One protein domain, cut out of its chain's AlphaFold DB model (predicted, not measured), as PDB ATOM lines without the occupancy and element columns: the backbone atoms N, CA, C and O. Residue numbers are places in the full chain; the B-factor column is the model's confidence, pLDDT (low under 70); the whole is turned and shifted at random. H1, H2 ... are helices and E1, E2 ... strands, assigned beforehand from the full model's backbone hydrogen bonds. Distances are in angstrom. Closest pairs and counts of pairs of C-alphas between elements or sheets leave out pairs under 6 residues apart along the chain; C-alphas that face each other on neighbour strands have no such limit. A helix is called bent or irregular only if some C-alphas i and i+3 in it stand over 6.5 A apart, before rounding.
ATOM      1  N   VAL A   2     111.741 119.925 193.444       28.81
ATOM      2  CA  VAL A   2     111.590 118.979 192.314       28.81
ATOM      3  C   VAL A   2     112.825 118.921 191.390       28.81
ATOM      4  O   VAL A   2     113.121 117.853 190.880       28.81
ATOM      5  N   SER A   3     113.603 120.005 191.237       33.69
ATOM      6  CA  SER A   3     114.806 120.031 190.374       33.69
ATOM      7  C   SER A   3     116.061 119.379 190.974       33.69
ATOM      8  O   SER A   3     116.913 118.902 190.233       33.69
ATOM      9  N   MET A   4     116.184 119.331 192.307       37.94
ATOM     10  CA  MET A   4     117.319 118.675 192.982       37.94
ATOM     11  C   MET A   4     117.244 117.147 192.879       37.94
ATOM     12  O   MET A   4     118.276 116.488 192.823       37.94
ATOM     13  N   VAL A   5     116.035 116.580 192.830       38.88
ATOM     14  CA  VAL A   5     115.837 115.122 192.776       38.88
ATOM     15  C   VAL A   5     116.129 114.574 191.374       38.88
ATOM     16  O   VAL A   5     116.702 113.496 191.260       38.88
ATOM     17  N   THR A   6     115.820 115.330 190.313       40.00
ATOM     18  CA  THR A   6     116.063 114.918 188.917       40.00
ATOM     19  C   THR A   6     117.544 114.913 188.532       40.00
ATOM     20  O   THR A   6     117.987 114.001 187.842       40.00
ATOM     21  N   SER A   7     118.339 115.876 189.011       50.00
ATOM     22  CA  SER A   7     119.774 115.950 188.680       50.00
ATOM     23  C   SER A   7     120.615 114.885 189.409       50.00
ATOM     24  O   SER A   7     121.569 114.350 188.848       50.00
ATOM     25  N   ILE A   8     120.219 114.487 190.625       49.62
ATOM     26  CA  ILE A   8     120.874 113.387 191.360       49.62
ATOM     27  C   ILE A   8     120.575 112.026 190.704       49.62
ATOM     28  O   ILE A   8     121.448 111.159 190.658       49.62
ATOM     29  N   SER A   9     119.366 111.831 190.160       51.91
ATOM     30  CA  SER A   9     118.984 110.569 189.513       51.91
ATOM     31  C   SER A   9     119.715 110.277 188.198       51.91
ATOM     32  O   SER A   9     119.929 109.101 187.900       51.91
ATOM     33  N   ASP A  10     120.123 111.302 187.443       54.88
ATOM     34  CA  ASP A  10     120.901 111.115 186.209       54.88
ATOM     35  C   ASP A  10     122.378 110.808 186.504       54.88
ATOM     36  O   ASP A  10     122.922 109.847 185.960       54.88
ATOM     37  N   ASN A  11     122.990 111.490 187.479       55.50
ATOM     38  CA  ASN A  11     124.386 111.237 187.873       55.50
ATOM     39  C   ASN A  11     124.593 109.870 188.551       55.50
ATOM     40  O   ASN A  11     125.693 109.317 188.527       55.50
ATOM     41  N   ARG A  12     123.536 109.279 189.125       60.03
ATOM     42  CA  ARG A  12     123.570 107.929 189.717       60.03
ATOM     43  C   ARG A  12     123.944 106.837 188.715       60.03
ATOM     44  O   ARG A  12     124.491 105.817 189.114       60.03
ATOM     45  N   LYS A  13     123.627 107.030 187.430       60.81
ATOM     46  CA  LYS A  13     123.938 106.064 186.363       60.81
ATOM     47  C   LYS A  13     125.371 106.179 185.858       60.81
ATOM     48  O   LYS A  13     125.817 105.329 185.095       60.81
ATOM     49  N   GLU A  14     126.065 107.240 186.248       70.88
ATOM     50  CA  GLU A  14     127.378 107.563 185.719       70.88
ATOM     51  C   GLU A  14     128.528 107.024 186.574       70.88
ATOM     52  O   GLU A  14     129.621 106.820 186.055       70.88
ATOM     53  N   VAL A  15     128.303 106.760 187.862       77.75
ATOM     54  CA  VAL A  15     129.331 106.237 188.774       77.75
ATOM     55  C   VAL A  15     129.067 104.769 189.138       77.75
ATOM     56  O   VAL A  15     127.908 104.354 189.193       77.75
ATOM     57  N   PRO A  16     130.109 103.957 189.402       82.06
ATOM     58  CA  PRO A  16     129.931 102.576 189.851       82.06
ATOM     59  C   PRO A  16     129.108 102.460 191.142       82.06
ATOM     60  O   PRO A  16     129.215 103.299 192.035       82.06
ATOM     61  N   GLU A  17     128.323 101.385 191.271       82.38
ATOM     62  CA  GLU A  17     127.340 101.207 192.355       82.38
ATOM     63  C   GLU A  17     127.953 101.330 193.761       82.38
ATOM     64  O   GLU A  17     127.358 101.934 194.651       82.38
ATOM     65  N   HIS A  18     129.185 100.847 193.959       79.62
ATOM     66  CA  HIS A  18     129.862 100.867 195.261       79.62
ATOM     67  C   HIS A  18     130.340 102.257 195.714       79.62
ATOM     68  O   HIS A  18     130.749 102.400 196.866       79.62
ATOM     69  N   VAL A  19     130.292 103.276 194.847       82.06
ATOM     70  CA  VAL A  19     130.651 104.672 195.174       82.06
ATOM     71  C   VAL A  19     129.467 105.642 195.081       82.06
ATOM     72  O   VAL A  19     129.636 106.831 195.348       82.06
ATOM     73  N   VAL A  20     128.260 105.163 194.760       82.31
ATOM     74  CA  VAL A  20     127.052 106.005 194.677       82.31
ATOM     75  C   VAL A  20     126.774 106.715 196.002       82.31
ATOM     76  O   VAL A  20     126.547 107.923 196.015       82.31
ATOM     77  N   ASP A  21     126.884 106.003 197.125       79.44
ATOM     78  CA  ASP A  21     126.671 106.586 198.456       79.44
ATOM     79  C   ASP A  21     127.651 107.739 198.741       79.44
ATOM     80  O   ASP A  21     127.295 108.735 199.374       79.44
ATOM     81  N   LEU A  22     128.889 107.644 198.237       79.44
ATOM     82  CA  LEU A  22     129.887 108.708 198.373       79.44
ATOM     83  C   LEU A  22     129.529 109.945 197.559       79.44
ATOM     84  O   LEU A  22     129.773 111.061 198.023       79.44
ATOM     85  N   LEU A  23     128.963 109.751 196.369       78.62
ATOM     86  CA  LEU A  23     128.476 110.843 195.538       78.62
ATOM     87  C   LEU A  23     127.308 111.560 196.227       78.62
ATOM     88  O   LEU A  23     127.288 112.786 196.293       78.62
ATOM     89  N   GLU A  24     126.355 110.826 196.797       76.81
ATOM     90  CA  GLU A  24     125.211 111.434 197.488       76.81
ATOM     91  C   GLU A  24     125.651 112.262 198.696       76.81
ATOM     92  O   GLU A  24     125.275 113.428 198.816       76.81
ATOM     93  N   ILE A  25     126.526 111.702 199.533       75.81
ATOM     94  CA  ILE A  25     127.082 112.402 200.696       75.81
ATOM     95  C   ILE A  25     127.923 113.607 200.253       75.81
ATOM     96  O   ILE A  25     127.820 114.688 200.832       75.81
ATOM     97  N   GLY A  26     128.763 113.436 199.231       71.56
ATOM     98  CA  GLY A  26     129.697 114.459 198.766       71.56
ATOM     99  C   GLY A  26     129.041 115.631 198.045       71.56
ATOM    100  O   GLY A  26     129.603 116.722 198.028       71.56
ATOM    101  N   THR A  27     127.854 115.434 197.473       74.19
ATOM    102  CA  THR A  27     127.197 116.455 196.653       74.19
ATOM    103  C   THR A  27     126.203 117.327 197.418       74.19
ATOM    104  O   THR A  27     125.767 118.330 196.863       74.19
ATOM    105  N   GLU A  28     125.865 117.041 198.680       74.19
ATOM    106  CA  GLU A  28     124.839 117.784 199.443       74.19
ATOM    107  C   GLU A  28     125.036 119.314 199.411       74.19
ATOM    108  O   GLU A  28     124.074 120.080 199.335       74.19
ATOM    109  N   HIS A  29     126.289 119.772 199.400       73.44
ATOM    110  CA  HIS A  29     126.639 121.192 199.475       73.44
ATOM    111  C   HIS A  29     127.409 121.724 198.253       73.44
ATOM    112  O   HIS A  29     127.875 122.865 198.292       73.44
ATOM    113  N   LEU A  30     127.561 120.925 197.192       77.00
ATOM    114  CA  LEU A  30     128.314 121.297 195.989       77.00
ATOM    115  C   LEU A  30     127.417 121.952 194.926       77.00
ATOM    116  O   LEU A  30     126.245 121.587 194.773       77.00
ATOM    117  N   ALA A  31     127.982 122.915 194.193       79.31
ATOM    118  CA  ALA A  31     127.365 123.501 193.001       79.31
ATOM    119  C   ALA A  31     127.406 122.521 191.816       79.31
ATOM    120  O   ALA A  31     128.220 121.602 191.815       79.31
ATOM    121  N   ASP A  32     126.563 122.721 190.803       76.00
ATOM    122  CA  ASP A  32     126.378 121.752 189.710       76.00
ATOM    123  C   ASP A  32     127.667 121.453 188.924       76.00
ATOM    124  O   ASP A  32     127.948 120.292 188.641       76.00
ATOM    125  N   GLU A  33     128.510 122.459 188.675       77.69
ATOM    126  CA  GLU A  33     129.838 122.271 188.061       77.69
ATOM    127  C   GLU A  33     130.750 121.390 188.932       77.69
ATOM    128  O   GLU A  33     131.343 120.426 188.464       77.69
ATOM    129  N   GLN A  34     130.768 121.637 190.244       77.62
ATOM    130  CA  GLN A  34     131.571 120.862 191.198       77.62
ATOM    131  C   GLN A  34     131.055 119.426 191.367       77.62
ATOM    132  O   GLN A  34     131.810 118.532 191.746       77.62
ATOM    133  N   ARG A  35     129.757 119.194 191.123       78.38
ATOM    134  CA  ARG A  35     129.185 117.843 191.095       78.38
ATOM    135  C   ARG A  35     129.714 117.066 189.896       78.38
ATOM    136  O   ARG A  35     130.022 115.892 190.067       78.38
ATOM    137  N   ALA A  36     129.830 117.701 188.728       79.25
ATOM    138  CA  ALA A  36     130.392 117.066 187.537       79.25
ATOM    139  C   ALA A  36     131.860 116.672 187.761       79.25
ATOM    140  O   ALA A  36     132.211 115.511 187.550       79.25
ATOM    141  N   ASP A  37     132.665 117.579 188.325       80.06
ATOM    142  CA  ASP A  37     134.063 117.297 188.688       80.06
ATOM    143  C   ASP A  37     134.174 116.126 189.683       80.06
ATOM    144  O   ASP A  37     135.054 115.271 189.577       80.06
ATOM    145  N   LEU A  38     133.262 116.051 190.662       80.31
ATOM    146  CA  LEU A  38     133.227 114.947 191.622       80.31
ATOM    147  C   LEU A  38     132.848 113.616 190.962       80.31
ATOM    148  O   LEU A  38     133.399 112.576 191.325       80.31
ATOM    149  N   VAL A  39     131.908 113.629 190.019       83.50
ATOM    150  CA  VAL A  39     131.521 112.435 189.259       83.50
ATOM    151  C   VAL A  39     132.708 111.917 188.447       83.50
ATOM    152  O   VAL A  39     132.979 110.719 188.489       83.50
ATOM    153  N   GLU A  40     133.436 112.796 187.755       82.88
ATOM    154  CA  GLU A  40     134.641 112.428 187.001       82.88
ATOM    155  C   GLU A  40     135.723 111.855 187.925       82.88
ATOM    156  O   GLU A  40     136.209 110.748 187.699       82.88
ATOM    157  N   LEU A  41     135.984 112.510 189.062       82.44
ATOM    158  CA  LEU A  41     136.931 112.020 190.063       82.44
ATOM    159  C   LEU A  41     136.549 110.628 190.607       82.44
ATOM    160  O   LEU A  41     137.406 109.762 190.771       82.44
ATOM    161  N   LEU A  42     135.271 110.389 190.911       83.81
ATOM    162  CA  LEU A  42     134.819 109.091 191.426       83.81
ATOM    163  C   LEU A  42     134.849 107.993 190.361       83.81
ATOM    164  O   LEU A  42     135.082 106.838 190.717       83.81
ATOM    165  N   LYS A  43     134.642 108.325 189.080       85.25
ATOM    166  CA  LYS A  43     134.836 107.386 187.963       85.25
ATOM    167  C   LYS A  43     136.305 106.991 187.849       85.25
ATOM    168  O   LYS A  43     136.609 105.798 187.834       85.25
ATOM    169  N   ASP A  44     137.191 107.981 187.847       85.69
ATOM    170  CA  ASP A  44     138.626 107.784 187.654       85.69
ATOM    171  C   ASP A  44     139.278 107.001 188.793       85.69
ATOM    172  O   ASP A  44     140.220 106.250 188.551       85.69
ATOM    173  N   TYR A  45     138.775 107.143 190.025       83.81
ATOM    174  CA  TYR A  45     139.321 106.499 191.227       83.81
ATOM    175  C   TYR A  45     138.415 105.421 191.831       83.81
ATOM    176  O   TYR A  45     138.607 105.010 192.978       83.81
ATOM    177  N   ALA A  46     137.442 104.914 191.069       83.88
ATOM    178  CA  ALA A  46     136.527 103.869 191.528       83.88
ATOM    179  C   ALA A  46     137.247 102.587 191.987       83.88
ATOM    180  O   ALA A  46     136.722 101.841 192.814       83.88
ATOM    181  N   ASP A  47     138.438 102.318 191.455       82.25
ATOM    182  CA  ASP A  47     139.304 101.193 191.807       82.25
ATOM    183  C   ASP A  47     139.931 101.316 193.203       82.25
ATOM    184  O   ASP A  47     140.214 100.293 193.826       82.25
ATOM    185  N   VAL A  48     140.110 102.535 193.720       83.31
ATOM    186  CA  VAL A  48     140.660 102.793 195.065       83.31
ATOM    187  C   VAL A  48     139.633 102.470 196.154       83.31
ATOM    188  O   VAL A  48     139.980 102.162 197.295       83.31
ATOM    189  N   PHE A  49     138.351 102.502 195.814       81.94
ATOM    190  CA  PHE A  49     137.255 102.199 196.722       81.94
ATOM    191  C   PHE A  49     136.951 100.697 196.735       81.94
ATOM    192  O   PHE A  49     136.739 100.086 195.688       81.94
ATOM    193  N   ALA A  50     136.918 100.101 197.928       78.69
ATOM    194  CA  ALA A  50     136.600  98.690 198.109       78.69
ATOM    195  C   ALA A  50     135.162  98.404 197.660       78.69
ATOM    196  O   ALA A  50     134.220  99.063 198.110       78.69
ATOM    197  N   ARG A  51     134.983  97.391 196.809       80.75
ATOM    198  CA  ARG A  51     133.653  96.958 196.338       80.75
ATOM    199  C   ARG A  51     132.878  96.153 197.382       80.75
ATOM    200  O   ARG A  51     131.653  96.094 197.339       80.75
ATOM    201  N   SER A  52     133.588  95.515 198.309       71.62
ATOM    202  CA  SER A  52     133.026  94.717 199.400       71.62
ATOM    203  C   SER A  52     133.988  94.698 200.593       71.62
ATOM    204  O   SER A  52     135.094  95.230 200.517       71.62
ATOM    205  N   ASP A 148     147.120 119.464 218.291       80.81
ATOM    206  CA  ASP A 148     147.937 119.860 217.138       80.81
ATOM    207  C   ASP A 148     147.236 119.493 215.819       80.81
ATOM    208  O   ASP A 148     147.226 120.270 214.867       80.81
ATOM    209  N   SER A 149     146.581 118.325 215.786       80.38
ATOM    210  CA  SER A 149     145.810 117.865 214.621       80.38
ATOM    211  C   SER A 149     144.577 118.742 214.369       80.38
ATOM    212  O   SER A 149     144.270 119.070 213.227       80.38
ATOM    213  N   LEU A 150     143.882 119.153 215.434       81.00
ATOM    214  CA  LEU A 150     142.748 120.077 215.357       81.00
ATOM    215  C   LEU A 150     143.190 121.471 214.902       81.00
ATOM    216  O   LEU A 150     142.536 122.074 214.055       81.00
ATOM    217  N   ASP A 151     144.313 121.962 215.424       79.94
ATOM    218  CA  ASP A 151     144.846 123.278 215.080       79.94
ATOM    219  C   ASP A 151     145.296 123.325 213.609       79.94
ATOM    220  O   ASP A 151     145.066 124.329 212.933       79.94
ATOM    221  N   ALA A 152     145.832 122.226 213.065       79.94
ATOM    222  CA  ALA A 152     146.180 122.107 211.646       79.94
ATOM    223  C   ALA A 152     144.964 122.194 210.701       79.94
ATOM    224  O   ALA A 152     145.105 122.607 209.552       79.94
ATOM    225  N   MET A 153     143.767 121.842 211.178       78.06
ATOM    226  CA  MET A 153     142.522 121.941 210.405       78.06
ATOM    227  C   MET A 153     141.899 123.347 210.442       78.06
ATOM    228  O   MET A 153     140.883 123.600 209.790       78.06
ATOM    229  N   THR A 154     142.503 124.283 211.178       73.56
ATOM    230  CA  THR A 154     141.999 125.653 211.322       73.56
ATOM    231  C   THR A 154     141.960 126.396 209.988       73.56
ATOM    232  O   THR A 154     142.956 126.480 209.275       73.56
ATOM    233  N   GLY A 155     140.825 127.039 209.699       76.38
ATOM    234  CA  GLY A 155     140.644 127.884 208.513       76.38
ATOM    235  C   GLY A 155     140.192 127.127 207.265       76.38
ATOM    236  O   GLY A 155     139.821 127.762 206.276       76.38
ATOM    237  N   ALA A 156     140.155 125.792 207.318       80.94
ATOM    238  CA  ALA A 156     139.520 124.987 206.289       80.94
ATOM    239  C   ALA A 156     137.997 125.214 206.279       80.94
ATOM    240  O   ALA A 156     137.361 125.414 207.315       80.94
ATOM    241  N   ARG A 157     137.410 125.202 205.079       80.62
ATOM    242  CA  ARG A 157     135.958 125.368 204.864       80.62
ATOM    243  C   ARG A 157     135.256 124.076 204.464       80.62
ATOM    244  O   ARG A 157     134.035 123.994 204.561       80.62
ATOM    245  N   TRP A 158     136.040 123.113 203.998       81.25
ATOM    246  CA  TRP A 158     135.598 121.835 203.474       81.25
ATOM    247  C   TRP A 158     136.455 120.746 204.092       81.25
ATOM    248  O   TRP A 158     137.677 120.884 204.167       81.25
ATOM    249  N   PHE A 159     135.805 119.676 204.523       82.31
ATOM    250  CA  PHE A 159     136.436 118.559 205.201       82.31
ATOM    251  C   PHE A 159     136.037 117.259 204.515       82.31
ATOM    252  O   PHE A 159     134.862 117.030 204.236       82.31
ATOM    253  N   SER A 160     137.016 116.391 204.282       81.38
ATOM    254  CA  SER A 160     136.786 115.035 203.792       81.38
ATOM    255  C   SER A 160     137.389 114.052 204.787       81.38
ATOM    256  O   SER A 160     138.582 114.120 205.079       81.38
ATOM    257  N   THR A 161     136.582 113.136 205.312       78.38
ATOM    258  CA  THR A 161     137.077 111.982 206.067       78.38
ATOM    259  C   THR A 161     137.210 110.802 205.138       78.38
ATOM    260  O   THR A 161     136.228 110.351 204.555       78.38
ATOM    261  N   LEU A 162     138.425 110.284 205.043       76.69
ATOM    262  CA  LEU A 162     138.724 109.060 204.324       76.69
ATOM    263  C   LEU A 162     139.036 108.002 205.378       76.69
ATOM    264  O   LEU A 162     140.069 108.082 206.043       76.69
ATOM    265  N   ASP A 163     138.107 107.066 205.589       71.69
ATOM    266  CA  ASP A 163     138.393 105.898 206.418       71.69
ATOM    267  C   ASP A 163     139.125 104.897 205.550       71.69
ATOM    268  O   ASP A 163     138.589 104.264 204.633       71.69
ATOM    269  N   LEU A 164     140.398 104.812 205.856       57.88
ATOM    270  CA  LEU A 164     141.261 103.843 205.267       57.88
ATOM    271  C   LEU A 164     141.210 102.550 206.035       57.88
ATOM    272  O   LEU A 164     140.962 102.519 207.240       57.88
ATOM    273  N   ALA A 165     141.658 101.506 205.362       53.97
ATOM    274  CA  ALA A 165     142.344 100.466 206.095       53.97
ATOM    275  C   ALA A 165     143.643 100.983 206.799       53.97
ATOM    276  O   ALA A 165     143.992 100.390 207.814       53.97
ATOM    277  N   SER A 166     144.325 102.069 206.345       38.56
ATOM    278  CA  SER A 166     145.176 103.095 207.063       38.56
ATOM    279  C   SER A 166     145.730 104.311 206.196       38.56
ATOM    280  O   SER A 166     146.111 104.052 205.064       38.56
ATOM    281  N   GLY A 167     145.858 105.583 206.709       31.34
ATOM    282  CA  GLY A 167     146.818 106.712 206.305       31.34
ATOM    283  C   GLY A 167     146.540 107.947 205.323       31.34
ATOM    284  O   GLY A 167     146.309 107.758 204.146       31.34
ATOM    285  N   TYR A 168     146.736 109.234 205.731       34.22
ATOM    286  CA  TYR A 168     146.301 110.571 205.142       34.22
ATOM    287  C   TYR A 168     147.037 111.297 203.931       34.22
ATOM    288  O   TYR A 168     148.206 111.011 203.699       34.22
ATOM    289  N   TRP A 169     146.370 112.334 203.305       35.34
ATOM    290  CA  TRP A 169     146.799 113.673 202.691       35.34
ATOM    291  C   TRP A 169     146.484 114.047 201.194       35.34
ATOM    292  O   TRP A 169     147.108 113.485 200.305       35.34
ATOM    293  N   GLN A 170     145.630 115.080 200.931       39.81
ATOM    294  CA  GLN A 170     145.182 115.754 199.647       39.81
ATOM    295  C   GLN A 170     144.492 114.938 198.515       39.81
ATOM    296  O   GLN A 170     145.166 114.289 197.738       39.81
ATOM    297  N   THR A 171     143.161 115.008 198.357       54.09
ATOM    298  CA  THR A 171     142.287 114.005 197.684       54.09
ATOM    299  C   THR A 171     142.776 113.342 196.389       54.09
ATOM    300  O   THR A 171     142.685 112.125 196.308       54.09
ATOM    301  N   GLN A 172     143.296 114.065 195.395       57.84
ATOM    302  CA  GLN A 172     143.768 113.411 194.162       57.84
ATOM    303  C   GLN A 172     145.129 112.738 194.364       57.84
ATOM    304  O   GLN A 172     145.261 111.537 194.146       57.84
ATOM    305  N   ALA A 173     146.090 113.471 194.938       62.16
ATOM    306  CA  ALA A 173     147.358 112.900 195.382       62.16
ATOM    307  C   ALA A 173     147.146 111.763 196.402       62.16
ATOM    308  O   ALA A 173     147.898 110.799 196.399       62.16
ATOM    309  N   VAL A 174     146.103 111.819 197.238       70.25
ATOM    310  CA  VAL A 174     145.696 110.734 198.143       70.25
ATOM    311  C   VAL A 174     145.331 109.500 197.339       70.25
ATOM    312  O   VAL A 174     145.813 108.413 197.643       70.25
ATOM    313  N   PHE A 175     144.421 109.645 196.375       75.94
ATOM    314  CA  PHE A 175     143.901 108.498 195.650       75.94
ATOM    315  C   PHE A 175     144.989 107.860 194.785       75.94
ATOM    316  O   PHE A 175     145.099 106.635 194.784       75.94
ATOM    317  N   ASP A 176     145.862 108.665 194.172       77.75
ATOM    318  CA  ASP A 176     147.066 108.175 193.493       77.75
ATOM    319  C   ASP A 176     147.967 107.395 194.457       77.75
ATOM    320  O   ASP A 176     148.365 106.273 194.161       77.75
ATOM    321  N   ARG A 177     148.216 107.924 195.661       76.06
ATOM    322  CA  ARG A 177     149.030 107.238 196.676       76.06
ATOM    323  C   ARG A 177     148.400 105.943 197.165       76.06
ATOM    324  O   ARG A 177     149.132 104.993 197.420       76.06
ATOM    325  N   PHE A 178     147.076 105.865 197.295       76.44
ATOM    326  CA  PHE A 178     146.417 104.599 197.632       76.44
ATOM    327  C   PHE A 178     146.498 103.591 196.506       76.44
ATOM    328  O   PHE A 178     146.769 102.424 196.779       76.44
ATOM    329  N   ARG A 179     146.335 104.036 195.259       80.06
ATOM    330  CA  ARG A 179     146.517 103.186 194.085       80.06
ATOM    331  C   ARG A 179     147.948 102.648 194.015       80.06
ATOM    332  O   ARG A 179     148.127 101.439 193.913       80.06
ATOM    333  N   GLU A 180     148.953 103.512 194.159       79.81
ATOM    334  CA  GLU A 180     150.378 103.142 194.207       79.81
ATOM    335  C   GLU A 180     150.699 102.202 195.377       79.81
ATOM    336  O   GLU A 180     151.462 101.249 195.230       79.81
ATOM    337  N   ALA A 181     150.108 102.455 196.546       75.81
ATOM    338  CA  ALA A 181     150.301 101.635 197.734       75.81
ATOM    339  C   ALA A 181     149.488 100.336 197.720       75.81
ATOM    340  O   ALA A 181     149.675  99.524 198.626       75.81
ATOM    341  N   GLY A 182     148.586 100.138 196.755       73.75
ATOM    342  CA  GLY A 182     147.664  99.004 196.720       73.75
ATOM    343  C   GLY A 182     146.672  98.989 197.887       73.75
ATOM    344  O   GLY A 182     146.238  97.917 198.295       73.75
ATOM    345  N   LEU A 183     146.337 100.144 198.470       78.31
ATOM    346  CA  LEU A 183     145.397 100.273 199.589       78.31
ATOM    347  C   LEU A 183     143.985 100.592 199.088       78.31
ATOM    348  O   LEU A 183     143.806 101.297 198.099       78.31
ATOM    349  N   LYS A 184     142.976 100.100 199.815       77.94
ATOM    350  CA  LYS A 184     141.560 100.325 199.501       77.94
ATOM    351  C   LYS A 184     140.866 101.164 200.575       77.94
ATOM    352  O   LYS A 184     141.111 100.992 201.774       77.94
ATOM    353  N   LEU A 185     139.979 102.053 200.138       80.50
ATOM    354  CA  LEU A 185     139.114 102.887 200.977       80.50
ATOM    355  C   LEU A 185     137.759 102.220 201.205       80.50
ATOM    356  O   LEU A 185     137.216 101.610 200.292       80.50
ATOM    357  N   SER A 186     137.174 102.383 202.395       79.94
ATOM    358  CA  SER A 186     135.817 101.897 202.684       79.94
ATOM    359  C   SER A 186     134.782 102.962 202.299       79.94
ATOM    360  O   SER A 186     134.679 103.958 203.023       79.94
ATOM    361  N   PRO A 187     133.957 102.770 201.249       78.88
ATOM    362  CA  PRO A 187     133.048 103.817 200.774       78.88
ATOM    363  C   PRO A 187     132.049 104.264 201.837       78.88
ATOM    364  O   PRO A 187     131.945 105.446 202.140       78.88
ATOM    365  N   SER A 188     131.429 103.299 202.517       76.19
ATOM    366  CA  SER A 188     130.413 103.514 203.558       76.19
ATOM    367  C   SER A 188     130.877 104.308 204.783       76.19
ATOM    368  O   SER A 188     130.063 104.710 205.613       76.19
ATOM    369  N   LYS A 189     132.186 104.513 204.941       75.88
ATOM    370  CA  LYS A 189     132.771 105.256 206.062       75.88
ATOM    371  C   LYS A 189     133.488 106.527 205.626       75.88
ATOM    372  O   LYS A 189     133.863 107.333 206.478       75.88
ATOM    373  N   CYS A 190     133.695 106.702 204.326       80.44
ATOM    374  CA  CYS A 190     134.240 107.931 203.791       80.44
ATOM    375  C   CYS A 190     133.121 108.981 203.715       80.44
ATOM    376  O   CYS A 190     131.967 108.673 203.437       80.44
ATOM    377  N   LYS A 191     133.461 110.240 203.988       81.31
ATOM    378  CA  LYS A 191     132.567 111.387 203.803       81.31
ATOM    379  C   LYS A 191     133.358 112.456 203.085       81.31
ATOM    380  O   LYS A 191     134.385 112.892 203.599       81.31
ATOM    381  N   LEU A 192     132.917 112.844 201.897       82.25
ATOM    382  CA  LEU A 192     133.631 113.801 201.060       82.25
ATOM    383  C   LEU A 192     132.984 115.184 201.161       82.25
ATOM    384  O   LEU A 192     131.776 115.283 201.357       82.25
ATOM    385  N   PHE A 193     133.800 116.234 201.046       80.38
ATOM    386  CA  PHE A 193     133.373 117.628 200.858       80.38
ATOM    387  C   PHE A 193     132.274 118.106 201.826       80.38
ATOM    388  O   PHE A 193     131.329 118.791 201.449       80.38
ATOM    389  N   GLN A 194     132.409 117.774 203.107       81.19
ATOM    390  CA  GLN A 194     131.478 118.171 204.159       81.19
ATOM    391  C   GLN A 194     131.816 119.558 204.721       81.19
ATOM    392  O   GLN A 194     132.982 119.954 204.789       81.19
ATOM    393  N   ARG A 195     130.800 120.291 205.193       81.75
ATOM    394  CA  ARG A 195     130.977 121.568 205.923       81.75
ATOM    395  C   ARG A 195     131.360 121.376 207.388       81.75
ATOM    396  O   ARG A 195     131.942 122.271 208.002       81.75
ATOM    397  N   SER A 196     131.028 120.214 207.940       82.69
ATOM    398  CA  SER A 196     131.405 119.812 209.287       82.69
ATOM    399  C   SER A 196     131.669 118.315 209.340       82.69
ATOM    400  O   SER A 196     131.050 117.550 208.602       82.69
ATOM    401  N   VAL A 197     132.590 117.887 210.198       84.62
ATOM    402  CA  VAL A 197     132.917 116.472 210.346       84.62
ATOM    403  C   VAL A 197     133.288 116.118 211.779       84.62
ATOM    404  O   VAL A 197     133.893 116.915 212.494       84.62
ATOM    405  N   THR A 198     132.948 114.900 212.197       82.88
ATOM    406  CA  THR A 198     133.404 114.356 213.476       82.88
ATOM    407  C   THR A 198     134.806 113.777 213.314       82.88
ATOM    408  O   THR A 198     135.017 112.848 212.537       82.88
ATOM    409  N   TYR A 199     135.762 114.300 214.075       80.75
ATOM    410  CA  TYR A 199     137.153 113.869 214.087       80.75
ATOM    411  C   TYR A 199     137.633 113.681 215.526       80.75
ATOM    412  O   TYR A 199     137.599 114.617 216.323       80.75
ATOM    413  N   LEU A 200     138.060 112.460 215.873       80.25
ATOM    414  CA  LEU A 200     138.573 112.096 217.203       80.25
ATOM    415  C   LEU A 200     137.696 112.625 218.363       80.25
ATOM    416  O   LEU A 200     138.192 113.211 219.317       80.25
ATOM    417  N   GLY A 201     136.372 112.456 218.292       78.12
ATOM    418  CA  GLY A 201     135.459 112.903 219.359       78.12
ATOM    419  C   GLY A 201     135.296 114.426 219.479       78.12
ATOM    420  O   GLY A 201     134.867 114.915 220.529       78.12
ATOM    421  N   HIS A 202     135.633 115.166 218.424       82.69
ATOM    422  CA  HIS A 202     135.328 116.582 218.237       82.69
ATOM    423  C   HIS A 202     134.548 116.779 216.939       82.69
ATOM    424  O   HIS A 202     134.710 116.004 216.000       82.69
ATOM    425  N   VAL A 203     133.741 117.831 216.866       84.38
ATOM    426  CA  VAL A 203     133.108 118.271 215.619       84.38
ATOM    427  C   VAL A 203     133.906 119.449 215.084       84.38
ATOM    428  O   VAL A 203     134.031 120.467 215.755       84.38
TER     429      VAL A 203
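This is residues 2 to 52 and 148 to 203 of the 294 residues of the protein "Retrovirus-related Pol polyprotein from transposon" of Stichopus japonicus (UniProt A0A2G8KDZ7). A short two-stranded antiparallel ladder, E1 and E2, stands in the middle, and the helical hairpin of H2 and H3 lies on its E2 side, with H2 packing on E2. H1 lies past the hairpin at one end of the longest axis and H4 at the other, while H5 stands off from the other helices and E3 turns away after E2. The printed part has 107 residues, with five named helices and three named strands in the order H1 H2 H3 H4 E1 H5 E2 E3; the sheet's order is E1 - E2, and the class is mostly helix. The whole is compact, with a radius of gyration of the C-alphas of 14.2 A and spans of 43 by 31 by 21 A.

H1, residues 2 to 11, begins at C-alpha 2 (111.590, 118.979, 192.314) and is 15.6 A long. H2, residues 17 to 27, is 15.8 A long and irregular: C-alphas 18 and 21 are 7.3 A apart. H3, residues 32 to 44, is 18.7 A long and ends at C-alpha 44 (138.626, 107.784, 187.654). After the cut come H4, residues 148 to 152, and E1, residues 159 to 161. H5, residues 171 to 181, is 14.7 A long. E2, residues 191 to 194, is followed by E3, residues 196 to 199, which ends at C-alpha 199 (137.153, 113.869, 214.087).

E1 and E2 are antiparallel neighbours at 177 degrees, with N 161 and O 191 within hydrogen-bond range at 2.8 A and N 159 and O 194 also at 2.8 A. The closest C-alphas of H2 and E2 are those of Gly 26 and Leu 192, 4.6 A apart. H2 and H3 form a helical hairpin: they touch, closest at the C-alphas of Thr 27 and Arg 35, 6.1 A, with a shallow tilt of 29 degrees, opposite ways. H1 is close to H2 but not clearly touching; the C-alphas of Ile 8 and Glu 24 are closest, at 7.8 A. The closest C-alphas of E1 and E3 are those of Phe 159 and Val 197, 6.6 A apart. E3 pairs with no named strand, but its residues 198 to 199 pair antiparallel with residues 202 to 203. H4 and H5 touch no helix; H3 and H5 are only just apart, closest at 8.1 A. Each O i to N i+4 pair is within hydrogen-bond range in H3, H4 and H5, against 3 of 6 in H1 and 5 of 7 in H2.

The two C-alphas farthest apart are those of Val 2 and Asp 148, at 44.0 A. Residues 53 to 147 are not printed, and C-alphas 52 and 148 are 34.2 A apart across this cut. Of the links that are printed whole, none is long. The mean pLDDT of the printed part is 72.6; residues 2 to 13 and 164 to 173 are under 70.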